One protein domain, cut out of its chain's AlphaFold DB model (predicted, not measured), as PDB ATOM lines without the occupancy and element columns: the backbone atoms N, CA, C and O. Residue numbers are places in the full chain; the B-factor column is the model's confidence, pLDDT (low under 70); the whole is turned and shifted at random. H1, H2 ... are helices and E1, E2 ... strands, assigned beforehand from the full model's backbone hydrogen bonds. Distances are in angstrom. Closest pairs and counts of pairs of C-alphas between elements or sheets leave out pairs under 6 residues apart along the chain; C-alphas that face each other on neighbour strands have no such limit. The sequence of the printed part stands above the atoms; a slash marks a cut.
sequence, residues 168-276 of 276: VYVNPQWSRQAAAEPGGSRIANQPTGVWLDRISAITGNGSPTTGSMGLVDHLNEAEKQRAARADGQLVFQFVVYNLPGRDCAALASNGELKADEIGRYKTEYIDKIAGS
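AT A GLANCE: This is residues 168 to 276 of the 276 residues of the protein "Cellulase/cellobiase CelA1" of Saccharothrix ecbatanensis (UniProt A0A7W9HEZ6). H4 and H3 follow each other nearly in line along the length, with short H2 at their junction and the tiny ribbon E1 and E2 mid-length; H1 lies at H3's end, loop 241 to 261 at H4's. The 109 residues, mostly helix, under half in named elements, run H1 E1 H2 H3 E2 H4; E1, H2 H3, E2 form a strand-helix-strand unit, parallel strands joined through helices, its crossover right-handed. It is only just compact, close to loose: radius of gyration of the C-alphas 15.6 A, spans 47 by 34 by 19 A.

HOW THE PARTS SIT: E1, residues 194 to 196, and E2, 238 to 240, are parallel at 18 degrees; N 239 and O 194, 2.8 A, are within hydrogen-bond range. H2, residues 199 to 203, touches H3, 215 to 228, at 215 to 216 alone; closest C-alphas Ile 202 and Leu 215, 4.9 A. H2 touches H4, 262 to 274, at 268 to 273 alone; closest C-alphas Ile 199 and Tyr 269, 5.5 A. H1, residues 172 to 180, touches no helix. Every O i to N i+4 pair is within range in H1 and H3, 7 of 9 in H4, 0 of 1 in H2, where 2 of 2 O i to N i+3 pairs are.

IN THESE COORDINATES: H3 is 19.9 A long, H4 16.3 A. H1 begins at C-alpha 172 (165.552, 142.891, 165.637); H4 ends at C-alpha 274 (186.162, 141.559, 155.123).

THE WHOLE: The farthest C-alphas, Ala 230 and Asp 260, are 48.2 A apart. The printed part has no cut. Links H1 to E1, H2 to H3 and E2 to H4 are long. Residues 204 to 210, 247 to 255 and 276 have pLDDT under 70.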
ATOM      1  N   VAL A 168     165.054 149.038 154.167       92.69
ATOM      2  CA  VAL A 168     166.267 149.157 154.979       92.69
ATOM      3  C   VAL A 168     166.155 148.177 156.132       92.69
ATOM      4  O   VAL A 168     165.083 148.025 156.721       92.69
ATOM      5  N   TYR A 169     167.251 147.484 156.408       94.50
ATOM      6  CA  TYR A 169     167.353 146.519 157.486       94.50
ATOM      7  C   TYR A 169     166.926 147.127 158.827       94.50
ATOM      8  O   TYR A 169     167.389 148.200 159.221       94.50
ATOM      9  N   VAL A 170     166.062 146.411 159.546       93.69
ATOM     10  CA  VAL A 170     165.651 146.758 160.907       93.69
ATOM     11  C   VAL A 170     166.334 145.801 161.873       93.69
ATOM     12  O   VAL A 170     166.124 144.593 161.813       93.69
ATOM     13  N   ASN A 171     167.136 146.325 162.799       91.38
ATOM     14  CA  ASN A 171     167.781 145.495 163.810       91.38
ATOM     15  C   ASN A 171     166.720 144.881 164.758       91.38
ATOM     16  O   ASN A 171     166.040 145.627 165.471       91.38
ATOM     17  N   PRO A 172     166.588 143.541 164.833       89.75
ATOM     18  CA  PRO A 172     165.552 142.891 165.637       89.75
ATOM     19  C   PRO A 172     165.764 143.062 167.147       89.75
ATOM     20  O   PRO A 172     164.798 143.029 167.910       89.75
ATOM     21  N   GLN A 173     167.008 143.242 167.608       86.69
ATOM     22  CA  GLN A 173     167.275 143.502 169.023       86.69
ATOM     23  C   GLN A 173     166.779 144.890 169.421       86.69
ATOM     24  O   GLN A 173     166.025 145.001 170.386       86.69
ATOM     25  N   TRP A 174     167.128 145.910 168.629       87.12
ATOM     26  CA  TRP A 174     166.619 147.269 168.806       87.12
ATOM     27  C   TRP A 174     165.095 147.303 168.753       87.12
ATOM     28  O   TRP A 174     164.461 147.834 169.659       87.12
ATOM     29  N   SER A 175     164.503 146.681 167.731       90.56
ATOM     30  CA  SER A 175     163.053 146.647 167.549       90.56
ATOM     31  C   SER A 175     162.332 146.103 168.783       90.56
ATOM     32  O   SER A 175     161.411 146.734 169.305       90.56
ATOM     33  N   ARG A 176     162.811 144.975 169.319       89.88
ATOM     34  CA  ARG A 176     162.269 144.361 170.535       89.88
ATOM     35  C   ARG A 176     162.456 145.232 171.779       89.88
ATOM     36  O   ARG A 176     161.527 145.323 172.573       89.88
ATOM     37  N   GLN A 177     163.624 145.849 171.959       87.94
ATOM     38  CA  GLN A 177     163.890 146.737 173.099       87.94
ATOM     39  C   GLN A 177     163.007 147.984 173.047       87.94
ATOM     40  O   GLN A 177     162.325 148.299 174.015       87.94
ATOM     41  N   ALA A 178     162.946 148.642 171.893       90.44
ATOM     42  CA  ALA A 178     162.099 149.801 171.679       90.44
ATOM     43  C   ALA A 178     160.615 149.468 171.889       90.44
ATOM     44  O   ALA A 178     159.906 150.220 172.544       90.44
ATOM     45  N   ALA A 179     160.129 148.326 171.394       92.94
ATOM     46  CA  ALA A 179     158.739 147.915 171.590       92.94
ATOM     47  C   ALA A 179     158.376 147.614 173.059       92.94
ATOM     48  O   ALA A 179     157.197 147.674 173.405       92.94
ATOM     49  N   ALA A 180     159.361 147.288 173.903       93.12
ATOM     50  CA  ALA A 180     159.153 147.038 175.328       93.12
ATOM     51  C   ALA A 180     158.967 148.330 176.146       93.12
ATOM     52  O   ALA A 180     158.388 148.284 177.230       93.12
ATOM     53  N   GLU A 181     159.414 149.474 175.623       92.88
ATOM     54  CA  GLU A 181     159.268 150.774 176.277       92.88
ATOM     55  C   GLU A 181     157.870 151.384 176.041       92.88
ATOM     56  O   GLU A 181     157.312 151.272 174.937       92.88
ATOM     57  N   PRO A 182     157.286 152.099 177.026       95.44
ATOM     58  CA  PRO A 182     156.017 152.800 176.849       95.44
ATOM     59  C   PRO A 182     156.033 153.751 175.640       95.44
ATOM     60  O   PRO A 182     156.778 154.726 175.591       95.44
ATOM     61  N   GLY A 183     155.186 153.471 174.645       91.50
ATOM     62  CA  GLY A 183     155.096 154.257 173.406       91.50
ATOM     63  C   GLY A 183     156.194 153.978 172.369       91.50
ATOM     64  O   GLY A 183     156.164 154.563 171.282       91.50
ATOM     65  N   GLY A 184     157.130 153.068 172.651       88.31
ATOM     66  CA  GLY A 184     158.267 152.778 171.778       88.31
ATOM     67  C   GLY A 184     157.936 151.924 170.546       88.31
ATOM     68  O   GLY A 184     158.722 151.870 169.600       88.31
ATOM     69  N   SER A 185     156.715 151.383 170.443       93.12
ATOM     70  CA  SER A 185     156.198 150.775 169.202       93.12
ATOM     71  C   SER A 185     156.256 151.721 167.992       93.12
ATOM     72  O   SER A 185     156.373 151.266 166.856       93.12
ATOM     73  N   ARG A 186     156.249 153.043 168.224       90.69
ATOM     74  CA  ARG A 186     156.383 154.079 167.184       90.69
ATOM     75  C   ARG A 186     157.763 154.105 166.518       90.69
ATOM     76  O   ARG A 186     157.873 154.581 165.390       90.69
ATOM     77  N   ILE A 187     158.797 153.624 167.208       90.50
ATOM     78  CA  ILE A 187     160.196 153.650 166.751       90.50
ATOM     79  C   ILE A 187     160.797 152.250 166.558       90.50
ATOM     80  O   ILE A 187     161.847 152.120 165.938       90.50
ATOM     81  N   ALA A 188     160.118 151.201 167.028       90.06
ATOM     82  CA  ALA A 188     160.592 149.819 166.962       90.06
ATOM     83  C   ALA A 188     160.876 149.318 165.536       90.06
ATOM     84  O   ALA A 188     161.761 148.493 165.337       90.06
ATOM     85  N   ASN A 189     160.163 149.828 164.532       89.94
ATOM     86  CA  ASN A 189     160.365 149.437 163.133       89.94
ATOM     87  C   ASN A 189     161.226 150.432 162.345       89.94
ATOM     88  O   ASN A 189     161.260 150.372 161.118       89.94
ATOM     89  N   GLN A 190     161.886 151.370 163.027       91.69
ATOM     90  CA  GLN A 190     162.784 152.306 162.364       91.69
ATOM     91  C   GLN A 190     164.143 151.638 162.116       91.69
ATOM     92  O   GLN A 190     164.706 151.054 163.048       91.69
ATOM     93  N   PRO A 191     164.679 151.721 160.887       90.19
ATOM     94  CA  PRO A 191     166.013 151.229 160.578       90.19
ATOM     95  C   PRO A 191     167.086 151.904 161.435       90.19
ATOM     96  O   PRO A 191     167.042 153.111 161.676       90.19
ATOM     97  N   THR A 192     168.075 151.125 161.859       84.06
ATOM     98  CA  THR A 192     169.253 151.607 162.585       84.06
ATOM     99  C   THR A 192     170.516 150.997 161.988       84.06
ATOM    100  O   THR A 192     170.476 149.920 161.391       84.06
ATOM    101  N   GLY A 193     171.649 151.686 162.138       84.19
ATOM    102  CA  GLY A 193     172.947 151.138 161.751       84.19
ATOM    103  C   GLY A 193     173.452 150.112 162.766       84.19
ATOM    104  O   GLY A 193     173.265 150.281 163.972       84.19
ATOM    105  N   VAL A 194     174.134 149.070 162.289       88.88
ATOM    106  CA  VAL A 194     174.889 148.143 163.149       88.88
ATOM    107  C   VAL A 194     176.251 148.758 163.471       88.88
ATOM    108  O   VAL A 194     177.064 148.973 162.574       88.88
ATOM    109  N   TRP A 195     176.511 149.060 164.742       86.00
ATOM    110  CA  TRP A 195     177.768 149.677 165.173       86.00
ATOM    111  C   TRP A 195     178.807 148.612 165.507       86.00
ATOM    112  O   TRP A 195     178.659 147.871 166.473       86.00
ATOM    113  N   LEU A 196     179.885 148.567 164.731       87.44
ATOM    114  CA  LEU A 196     181.047 147.733 165.005       87.44
ATOM    115  C   LEU A 196     182.057 148.595 165.774       87.44
ATOM    116  O   LEU A 196     182.967 149.185 165.207       87.44
ATOM    117  N   ASP A 197     181.843 148.785 167.070       83.94
ATOM    118  CA  ASP A 197     182.676 149.669 167.905       83.94
ATOM    119  C   ASP A 197     183.831 148.945 168.611       83.94
ATOM    120  O   ASP A 197     184.665 149.589 169.240       83.94
ATOM    121  N   ARG A 198     183.874 147.615 168.502       84.50
ATOM    122  CA  ARG A 198     184.859 146.718 169.119       84.50
ATOM    123  C   ARG A 198     184.934 145.393 168.363       84.50
ATOM    124  O   ARG A 198     183.993 145.026 167.659       84.50
ATOM    125  N   ILE A 199     186.000 144.624 168.548       86.44
ATOM    126  CA  ILE A 199     186.216 143.313 167.921       86.44
ATOM    127  C   ILE A 199     185.095 142.336 168.291       86.44
ATOM    128  O   ILE A 199     184.599 141.608 167.430       86.44
ATOM    129  N   SER A 200     184.614 142.350 169.539       83.69
ATOM    130  CA  SER A 200     183.521 141.460 169.955       83.69
ATOM    131  C   SER A 200     182.170 141.772 169.295       83.69
ATOM    132  O   SER A 200     181.324 140.880 169.224       83.69
ATOM    133  N   ALA A 201     181.973 142.978 168.746       84.62
ATOM    134  CA  ALA A 201     180.774 143.325 167.978       84.62
ATOM    135  C   ALA A 201     180.721 142.606 166.618       84.62
ATOM    136  O   ALA A 201     179.641 142.388 166.077       84.62
ATOM    137  N   ILE A 202     181.870 142.175 166.082       86.12
ATOM    138  CA  ILE A 202     181.926 141.386 164.842       86.12
ATOM    139  C   ILE A 202     181.362 139.980 165.078       86.12
ATOM    140  O   ILE A 202     180.666 139.442 164.221       86.12
ATOM    141  N   THR A 203     181.633 139.389 166.243       81.50
ATOM    142  CA  THR A 203     181.289 137.988 166.549       81.50
ATOM    143  C   THR A 203     180.049 137.817 167.425       81.50
ATOM    144  O   THR A 203     179.586 136.694 167.571       81.50
ATOM    145  N   GLY A 204     179.490 138.891 167.993       68.81
ATOM    146  CA  GLY A 204     178.237 138.812 168.753       68.81
ATOM    147  C   GLY A 204     178.380 138.245 170.159       68.81
ATOM    148  O   GLY A 204     177.463 137.623 170.685       68.81
ATOM    149  N   ASN A 205     179.525 138.455 170.802       67.69
ATOM    150  CA  ASN A 205     179.832 137.858 172.102       67.69
ATOM    151  C   ASN A 205     179.339 138.710 173.291       67.69
ATOM    152  O   ASN A 205     180.120 139.079 174.167       67.69
ATOM    153  N   GLY A 206     178.059 139.098 173.291       64.25
ATOM    154  CA  GLY A 206     177.493 139.954 174.342       64.25
ATOM    155  C   GLY A 206     178.076 141.369 174.338       64.25
ATOM    156  O   GLY A 206     178.278 141.960 175.400       64.25
ATOM    157  N   SER A 207     178.379 141.903 173.151       66.25
ATOM    158  CA  SER A 207     178.856 143.278 173.011       66.25
ATOM    159  C   SER A 207     177.838 144.250 173.626       66.25
ATOM    160  O   SER A 207     176.645 144.122 173.353       66.25
ATOM    161  N   PRO A 208     178.259 145.268 174.394       64.00
ATOM    162  CA  PRO A 208     177.355 146.310 174.884       64.00
ATOM    163  C   PRO A 208     176.582 147.057 173.781       64.00
ATOM    164  O   PRO A 208     175.562 147.672 174.071       64.00
ATOM    165  N   THR A 209     177.057 147.013 172.532       62.16
ATOM    166  CA  THR A 209     176.485 147.738 171.382       62.16
ATOM    167  C   THR A 209     175.687 146.869 170.416       62.16
ATOM    168  O   THR A 209     174.696 147.340 169.864       62.16
ATOM    169  N   THR A 210     176.084 145.610 170.212       65.25
ATOM    170  CA  THR A 210     175.405 144.669 169.293       65.25
ATOM    171  C   THR A 210     174.775 143.476 170.012       65.25
ATOM    172  O   THR A 210     174.228 142.563 169.389       65.25
ATOM    173  N   GLY A 211     174.838 143.465 171.344       74.44
ATOM    174  CA  GLY A 211     174.318 142.393 172.175       74.44
ATOM    175  C   GLY A 211     174.919 141.043 171.795       74.44
ATOM    176  O   GLY A 211     176.123 140.896 171.585       74.44
ATOM    177  N   SER A 212     174.052 140.037 171.704       79.75
ATOM    178  CA  SER A 212     174.421 138.679 171.301       79.75
ATOM    179  C   SER A 212     174.558 138.480 169.785       79.75
ATOM    180  O   SER A 212     174.684 137.340 169.361       79.75
ATOM    181  N   MET A 213     174.408 139.527 168.962       86.50
ATOM    182  CA  MET A 213     174.459 139.402 167.501       86.50
ATOM    183  C   MET A 213     175.776 139.952 166.968       86.50
ATOM    184  O   MET A 213     176.180 141.073 167.288       86.50
ATOM    185  N   GLY A 214     176.455 139.134 166.168       88.19
ATOM    186  CA  GLY A 214     177.619 139.538 165.394       88.19
ATOM    187  C   GLY A 214     177.223 140.108 164.038       88.19
ATOM    188  O   GLY A 214     176.048 140.141 163.664       88.19
ATOM    189  N   LEU A 215     178.224 140.508 163.257       89.75
ATOM    190  CA  LEU A 215     178.028 140.982 161.889       89.75
ATOM    191  C   LEU A 215     177.357 139.909 161.022       89.75
ATOM    192  O   LEU A 215     176.373 140.200 160.349       89.75
ATOM    193  N   VAL A 216     177.833 138.663 161.096       88.94
ATOM    194  CA  VAL A 216     177.261 137.537 160.341       88.94
ATOM    195  C   VAL A 216     175.808 137.269 160.749       88.94
ATOM    196  O   VAL A 216     174.965 137.035 159.888       88.94
ATOM    197  N   ASP A 217     175.465 137.365 162.037       90.06
ATOM    198  CA  ASP A 217     174.077 137.192 162.490       90.06
ATOM    199  C   ASP A 217     173.163 138.289 161.943       90.06
ATOM    200  O   ASP A 217     172.039 138.022 161.518       90.06
ATOM    201  N   HIS A 218     173.653 139.530 161.933       92.25
ATOM    202  CA  HIS A 218     172.940 140.660 161.358       92.25
ATOM    203  C   HIS A 218     172.767 140.530 159.840       92.25
ATOM    204  O   HIS A 218     171.677 140.802 159.344       92.25
ATOM    205  N   LEU A 219     173.786 140.062 159.115       92.44
ATOM    206  CA  LEU A 219     173.696 139.787 157.679       92.44
ATOM    207  C   LEU A 219     172.712 138.649 157.382       92.44
ATOM    208  O   LEU A 219     171.865 138.788 156.503       92.44
ATOM    209  N   ASN A 220     172.742 137.568 158.164       92.00
ATOM    210  CA  ASN A 220     171.783 136.467 158.049       92.00
ATOM    211  C   ASN A 220     170.345 136.917 158.340       92.00
ATOM    212  O   ASN A 220     169.399 136.423 157.731       92.00
ATOM    213  N   GLU A 221     170.145 137.845 159.273       93.38
ATOM    214  CA  GLU A 221     168.822 138.408 159.531       93.38
ATOM    215  C   GLU A 221     168.378 139.373 158.426       93.38
ATOM    216  O   GLU A 221     167.220 139.346 158.009       93.38
ATOM    217  N   ALA A 222     169.296 140.189 157.908       94.25
ATOM    218  CA  ALA A 222     169.044 141.045 156.758       94.25
ATOM    219  C   ALA A 222     168.638 140.216 155.532       94.25
ATOM    220  O   ALA A 222     167.686 140.566 154.841       94.25
ATOM    221  N   GLU A 223     169.273 139.067 155.318       93.38
ATOM    222  CA  GLU A 223     168.911 138.113 154.274       93.38
ATOM    223  C   GLU A 223     167.464 137.618 154.415       93.38
ATOM    224  O   GLU A 223     166.704 137.626 153.443       93.38
ATOM    225  N   LYS A 224     167.039 137.252 155.633       94.88
ATOM    226  CA  LYS A 224     165.647 136.851 155.902       94.88
ATOM    227  C   LYS A 224     164.670 137.993 155.654       94.88
ATOM    228  O   LYS A 224     163.635 137.779 155.026       94.88
ATOM    229  N   GLN A 225     164.990 139.201 156.123       94.69
ATOM    230  CA  GLN A 225     164.155 140.379 155.892       94.69
ATOM    231  C   GLN A 225     164.031 140.664 154.403       94.69
ATOM    232  O   GLN A 225     162.921 140.864 153.925       94.69
ATOM    233  N   ARG A 226     165.136 140.610 153.653       94.56
ATOM    234  CA  ARG A 226     165.134 140.765 152.200       94.56
ATOM    235  C   ARG A 226     164.242 139.721 151.532       94.56
ATOM    236  O   ARG A 226     163.416 140.089 150.707       94.56
ATOM    237  N   ALA A 227     164.373 138.447 151.903       91.81
ATOM    238  CA  ALA A 227     163.571 137.355 151.347       91.81
ATOM    239  C   ALA A 227     162.068 137.471 151.665       91.81
ATOM    240  O   ALA A 227     161.239 137.008 150.887       91.81
ATOM    241  N   ALA A 228     161.708 138.097 152.788       91.69
ATOM    242  CA  ALA A 228     160.317 138.352 153.163       91.69
ATOM    243  C   ALA A 228     159.694 139.556 152.431       91.69
ATOM    244  O   ALA A 228     158.477 139.747 152.487       91.69
ATOM    245  N   ARG A 229     160.499 140.391 151.761       88.56
ATOM    246  CA  ARG A 229     159.995 141.533 150.995       88.56
ATOM    247  C   ARG A 229     159.524 141.104 149.615       88.56
ATOM    248  O   ARG A 229     160.181 140.325 148.934       88.56
ATOM    249  N   ALA A 230     158.424 141.704 149.166       84.38
ATOM    250  CA  ALA A 230     157.868 141.457 147.837       84.38
ATOM    251  C   ALA A 230     158.810 141.887 146.696       84.38
ATOM    252  O   ALA A 230     158.791 141.280 145.630       84.38
ATOM    253  N   ASP A 231     159.629 142.919 146.922       82.38
ATOM    254  CA  ASP A 231     160.626 143.416 145.964       82.38
ATOM    255  C   ASP A 231     161.961 142.656 146.026       82.38
ATOM    256  O   ASP A 231     162.800 142.824 145.144       82.38
ATOM    257  N   GLY A 232     162.176 141.826 147.054       84.56
ATOM    258  CA  GLY A 232     163.440 141.130 147.282       84.56
ATOM    259  C   GLY A 232     164.647 142.057 147.478       84.56
ATOM    260  O   GLY A 232     165.780 141.598 147.342       84.56
ATOM    261  N   GLN A 233     164.441 143.343 147.780       85.38
ATOM    262  CA  GLN A 233     165.501 144.350 147.868       85.38
ATOM    263  C   GLN A 233     165.609 144.931 149.277       85.38
ATOM    264  O   GLN A 233     164.634 145.405 149.861       85.38
ATOM    265  N   LEU A 234     166.825 144.928 149.826       91.88
ATOM    266  CA  LEU A 234     167.108 145.446 151.160       91.88
ATOM    267  C   LEU A 234     168.498 146.080 151.209       91.88
ATOM    268  O   LEU A 234     169.465 145.519 150.696       91.88
ATOM    269  N   VAL A 235     168.594 147.216 151.888       92.75
ATOM    270  CA  VAL A 235     169.843 147.873 152.257       92.75
ATOM    271  C   VAL A 235     170.208 147.488 153.683       92.75
ATOM    272  O   VAL A 235     169.437 147.716 154.615       92.75
ATOM    273  N   PHE A 236     171.409 146.947 153.859       92.69
ATOM    274  CA  PHE A 236     172.021 146.740 155.164       92.69
ATOM    275  C   PHE A 236     173.069 147.829 155.421       92.69
ATOM    276  O   PHE A 236     173.927 148.071 154.574       92.69
ATOM    277  N   GLN A 237     173.004 148.484 156.583       92.12
ATOM    278  CA  GLN A 237     173.934 149.545 156.971       92.12
ATOM    279  C   GLN A 237     174.678 149.167 158.254       92.12
ATOM    280  O   GLN A 237     174.067 148.830 159.269       92.12
ATOM    281  N   PHE A 238     176.003 149.306 158.229       90.00
ATOM    282  CA  PHE A 238     176.852 149.173 159.408       90.00
ATOM    283  C   PHE A 238     177.876 150.311 159.481       90.00
ATOM    284  O   PHE A 238     178.166 150.976 158.486       90.00
ATOM    285  N   VAL A 239     178.401 150.546 160.682       88.81
ATOM    286  CA  VAL A 239     179.360 151.608 160.996       88.81
ATOM    287  C   VAL A 239     180.632 150.967 161.530       88.81
ATOM    288  O   VAL A 239     180.604 150.267 162.539       88.81
ATOM    289  N   VAL A 240     181.757 151.224 160.868       88.44
ATOM    290  CA  VAL A 240     183.084 150.808 161.335       88.44
ATOM    291  C   VAL A 240     183.563 151.822 162.371       88.44
ATOM    292  O   VAL A 240     183.773 152.985 162.034       88.44
ATOM    293  N   TYR A 241     183.723 151.403 163.626       83.38
ATOM    294  CA  TYR A 241     183.874 152.343 164.741       83.38
ATOM    295  C   TYR A 241     184.917 151.923 165.794       83.38
ATOM    296  O   TYR A 241     184.790 152.274 166.964       83.38
ATOM    297  N   ASN A 242     185.984 151.227 165.389       84.38
ATOM    298  CA  ASN A 242     187.045 150.743 166.288       84.38
ATOM    299  C   ASN A 242     188.470 151.143 165.842       84.38
ATOM    300  O   ASN A 242     189.370 150.313 165.754       84.38
ATOM    301  N   LEU A 243     188.668 152.406 165.450       85.62
ATOM    302  CA  LEU A 243     189.958 152.885 164.939       85.62
ATOM    303  C   LEU A 243     190.994 153.062 166.079       85.62
ATOM    304  O   LEU A 243     190.658 153.689 167.089       85.62
ATOM    305  N   PRO A 244     192.252 152.596 165.918       83.62
ATOM    306  CA  PRO A 244     193.334 152.811 166.879       83.62
ATOM    307  C   PRO A 244     193.536 154.280 167.225       83.62
ATOM    308  O   PRO A 244     193.619 155.129 166.338       83.62
ATOM    309  N   GLY A 245     193.638 154.584 168.519       71.75
ATOM    310  CA  GLY A 245     193.974 155.933 168.980       71.75
ATOM    311  C   GLY A 245     192.936 157.013 168.652       71.75
ATOM    312  O   GLY A 245     193.245 158.189 168.837       71.75
ATOM    313  N   ARG A 246     191.719 156.636 168.219       77.75
ATOM    314  CA  ARG A 246     190.644 157.555 167.794       77.75
ATOM    315  C   ARG A 246     190.434 158.726 168.755       77.75
ATOM    316  O   ARG A 246     190.273 159.854 168.309       77.75
ATOM    317  N   ASP A 247     190.473 158.454 170.057       68.94
ATOM    318  CA  ASP A 247     190.125 159.437 171.085       68.94
ATOM    319  C   ASP A 247     191.335 159.869 171.933       68.94
ATOM    320  O   ASP A 247     191.162 160.274 173.079       68.94
ATOM    321  N   CYS A 248     192.569 159.747 171.421       64.50
ATOM    322  CA  CYS A 248     193.797 160.153 172.131       64.50
ATOM    323  C   CYS A 248     193.913 159.589 173.572       64.50
ATOM    324  O   CYS A 248     194.448 160.255 174.454       64.50
ATOM    325  N   ALA A 249     193.391 158.379 173.817       55.22
ATOM    326  CA  ALA A 249     193.293 157.743 175.141       55.22
ATOM    327  C   ALA A 249     192.446 158.509 176.189       55.22
ATOM    328  O   ALA A 249     192.662 158.364 177.393       55.22
ATOM    329  N   ALA A 250     191.465 159.310 175.761       51.25
ATOM    330  CA  ALA A 250     190.521 159.963 176.665       51.25
ATOM    331  C   ALA A 250     189.777 158.941 177.551       51.25
ATOM    332  O   ALA A 250     189.240 157.950 177.058       51.25
ATOM    333  N   LEU A 251     189.678 159.237 178.854       43.78
ATOM    334  CA  LEU A 251     189.055 158.400 179.902       43.78
ATOM    335  C   LEU A 251     187.584 158.004 179.640       43.78
ATOM    336  O   LEU A 251     187.070 157.118 180.314       43.78
ATOM    337  N   ALA A 252     186.908 158.655 178.688       40.09
ATOM    338  CA  ALA A 252     185.517 158.388 178.308       40.09
ATOM    339  C   ALA A 252     185.373 157.504 177.051       40.09
ATOM    340  O   ALA A 252     184.257 157.269 176.586       40.09
ATOM    341  N   SER A 253     186.483 157.047 176.463       48.69
ATOM    342  CA  SER A 253     186.464 156.294 175.213       48.69
ATOM    343  C   SER A 253     186.283 154.793 175.441       48.69
ATOM    344  O   SER A 253     187.078 154.152 176.121       48.69
ATOM    345  N   ASN A 254     185.278 154.218 174.779       53.38
ATOM    346  CA  ASN A 254     185.126 152.769 174.604       53.38
ATOM    347  C   ASN A 254     186.104 152.182 173.559       53.38
ATOM    348  O   ASN A 254     185.948 151.026 173.178       53.38
ATOM    349  N   GLY A 255     187.048 152.973 173.032       63.06
ATOM    350  CA  GLY A 255     188.023 152.520 172.043       63.06
ATOM    351  C   GLY A 255     188.994 151.520 172.664       63.06
ATOM    352  O   GLY A 255     189.828 151.891 173.485       63.06
ATOM    353  N   GLU A 256     188.875 150.250 172.281       75.19
ATOM    354  CA  GLU A 256     189.663 149.166 172.877       75.19
ATOM    355  C   GLU A 256     191.115 149.120 172.370       75.19
ATOM    356  O   GLU A 256     191.966 148.517 173.019       75.19
ATOM    357  N   LEU A 257     191.395 149.740 171.215       81.69
ATOM    358  CA  LEU A 257     192.699 149.705 170.556       81.69
ATOM    359  C   LEU A 257     193.495 150.992 170.800       81.69
ATOM    360  O   LEU A 257     193.069 152.104 170.462       81.69
ATOM    361  N   LYS A 258     194.701 150.830 171.339       81.25
ATOM    362  CA  LYS A 258     195.685 151.899 171.522       81.25
ATOM    363  C   LYS A 258     196.239 152.366 170.179       81.25
ATOM    364  O   LYS A 258     196.170 151.662 169.175       81.25
ATOM    365  N   ALA A 259     196.824 153.563 170.165       81.38
ATOM    366  CA  ALA A 259     197.365 154.181 168.952       81.38
ATOM    367  C   ALA A 259     198.464 153.342 168.262       81.38
ATOM    368  O   ALA A 259     198.626 153.427 167.049       81.38
ATOM    369  N   ASP A 260     199.193 152.518 169.016       81.31
ATOM    370  CA  ASP A 260     200.245 151.623 168.530       81.31
ATOM    371  C   ASP A 260     199.735 150.232 168.096       81.31
ATOM    372  O   ASP A 260     200.497 149.426 167.566       81.31
ATOM    373  N   GLU A 261     198.433 149.949 168.226       84.06
ATOM    374  CA  GLU A 261     197.835 148.634 167.944       84.06
ATOM    375  C   GLU A 261     197.274 148.489 166.517       84.06
ATOM    376  O   GLU A 261     196.368 147.691 166.258       84.06
ATOM    377  N   ILE A 262     197.842 149.211 165.548       86.81
ATOM    378  CA  ILE A 262     197.402 149.167 164.142       86.81
ATOM    379  C   ILE A 262     197.479 147.758 163.528       86.81
ATOM    380  O   ILE A 262     196.652 147.394 162.692       86.81
ATOM    381  N   GLY A 263     198.434 146.935 163.977       88.44
ATOM    382  CA  GLY A 263     198.545 145.537 163.557       88.44
ATOM    383  C   GLY A 263     197.325 144.713 163.971       88.44
ATOM    384  O   GLY A 263     196.741 144.029 163.134       88.44
ATOM    385  N   ARG A 264     196.888 144.852 165.230       86.44
ATOM    386  CA  ARG A 264     195.707 144.160 165.765       86.44
ATOM    387  C   ARG A 264     194.423 144.650 165.105       86.44
ATOM    388  O   ARG A 264     193.600 143.834 164.708       86.44
ATOM    389  N   TYR A 265     194.282 145.962 164.896       88.94
ATOM    390  CA  TYR A 265     193.163 146.532 164.135       88.94
ATOM    391  C   TYR A 265     193.014 145.900 162.750       88.94
ATOM    392  O   TYR A 265     191.911 145.561 162.322       88.94
ATOM    393  N   LYS A 266     194.128 145.709 162.043       87.44
ATOM    394  CA  LYS A 266     194.088 145.066 160.736       87.44
ATOM    395  C   LYS A 266     193.617 143.611 160.857       87.44
ATOM    396  O   LYS A 266     192.601 143.257 160.270       87.44
ATOM    397  N   THR A 267     194.313 142.794 161.649       88.62
ATOM    398  CA  THR A 267     194.144 141.328 161.640       88.62
ATOM    399  C   THR A 267     192.931 140.823 162.416       88.62
ATOM    400  O   THR A 267     192.329 139.813 162.050       88.62
ATOM    401  N   GLU A 268     192.583 141.479 163.521       86.56
ATOM    402  CA  GLU A 268     191.505 141.048 164.419       86.56
ATOM    403  C   GLU A 268     190.180 141.761 164.126       86.56
ATOM    404  O   GLU A 268     189.130 141.251 164.513       86.56
ATOM    405  N   TYR A 269     190.203 142.905 163.432       89.12
ATOM    406  CA  TYR A 269     189.014 143.726 163.203       89.12
ATOM    407  C   TYR A 269     188.677 143.882 161.707       89.12
ATOM    408  O   TYR A 269     187.667 143.339 161.260       89.12
ATOM    409  N   ILE A 270     189.520 144.535 160.898       91.69
ATOM    410  CA  ILE A 270     189.219 144.759 159.467       91.69
ATOM    411  C   ILE A 270     189.198 143.459 158.662       91.69
ATOM    412  O   ILE A 270     188.227 143.206 157.949       91.69
ATOM    413  N   ASP A 271     190.214 142.608 158.807       87.00
ATOM    414  CA  ASP A 271     190.297 141.342 158.068       87.00
ATOM    415  C   ASP A 271     189.129 140.406 158.433       87.00
ATOM    416  O   ASP A 271     188.661 139.626 157.603       87.00
ATOM    417  N   LYS A 272     188.599 140.512 159.660       86.56
ATOM    418  CA  LYS A 272     187.419 139.755 160.100       86.56
ATOM    419  C   LYS A 272     186.127 140.270 159.480       86.56
ATOM    420  O   LYS A 272     185.318 139.451 159.056       86.56
ATOM    421  N   ILE A 273     185.952 141.587 159.375       87.75
ATOM    422  CA  ILE A 273     184.810 142.186 158.667       87.75
ATOM    423  C   ILE A 273     184.843 141.800 157.185       87.75
ATOM    424  O   ILE A 273     183.819 141.412 156.637       87.75
ATOM    425  N   ALA A 274     186.013 141.869 156.545       85.44
ATOM    426  CA  ALA A 274     186.162 141.559 155.123       85.44
ATOM    427  C   ALA A 274     185.938 140.074 154.787       85.44
ATOM    428  O   ALA A 274     185.570 139.754 153.661       85.44
ATOM    429  N   GLY A 275     186.188 139.175 155.742       76.12
ATOM    430  CA  GLY A 275     185.945 137.739 155.595       76.12
ATOM    431  C   GLY A 275     184.564 137.258 156.055       76.12
ATOM    432  O   GLY A 275     184.366 136.044 156.089       76.12
ATOM    433  N   SER A 276     183.672 138.165 156.475       68.44
ATOM    434  CA  SER A 276     182.314 137.854 156.961       68.44
ATOM    435  C   SER A 276     181.275 137.789 155.845       68.44
ATOM    436  O   SER A 276     181.472 138.455 154.805       68.44
TER     437      SER A 276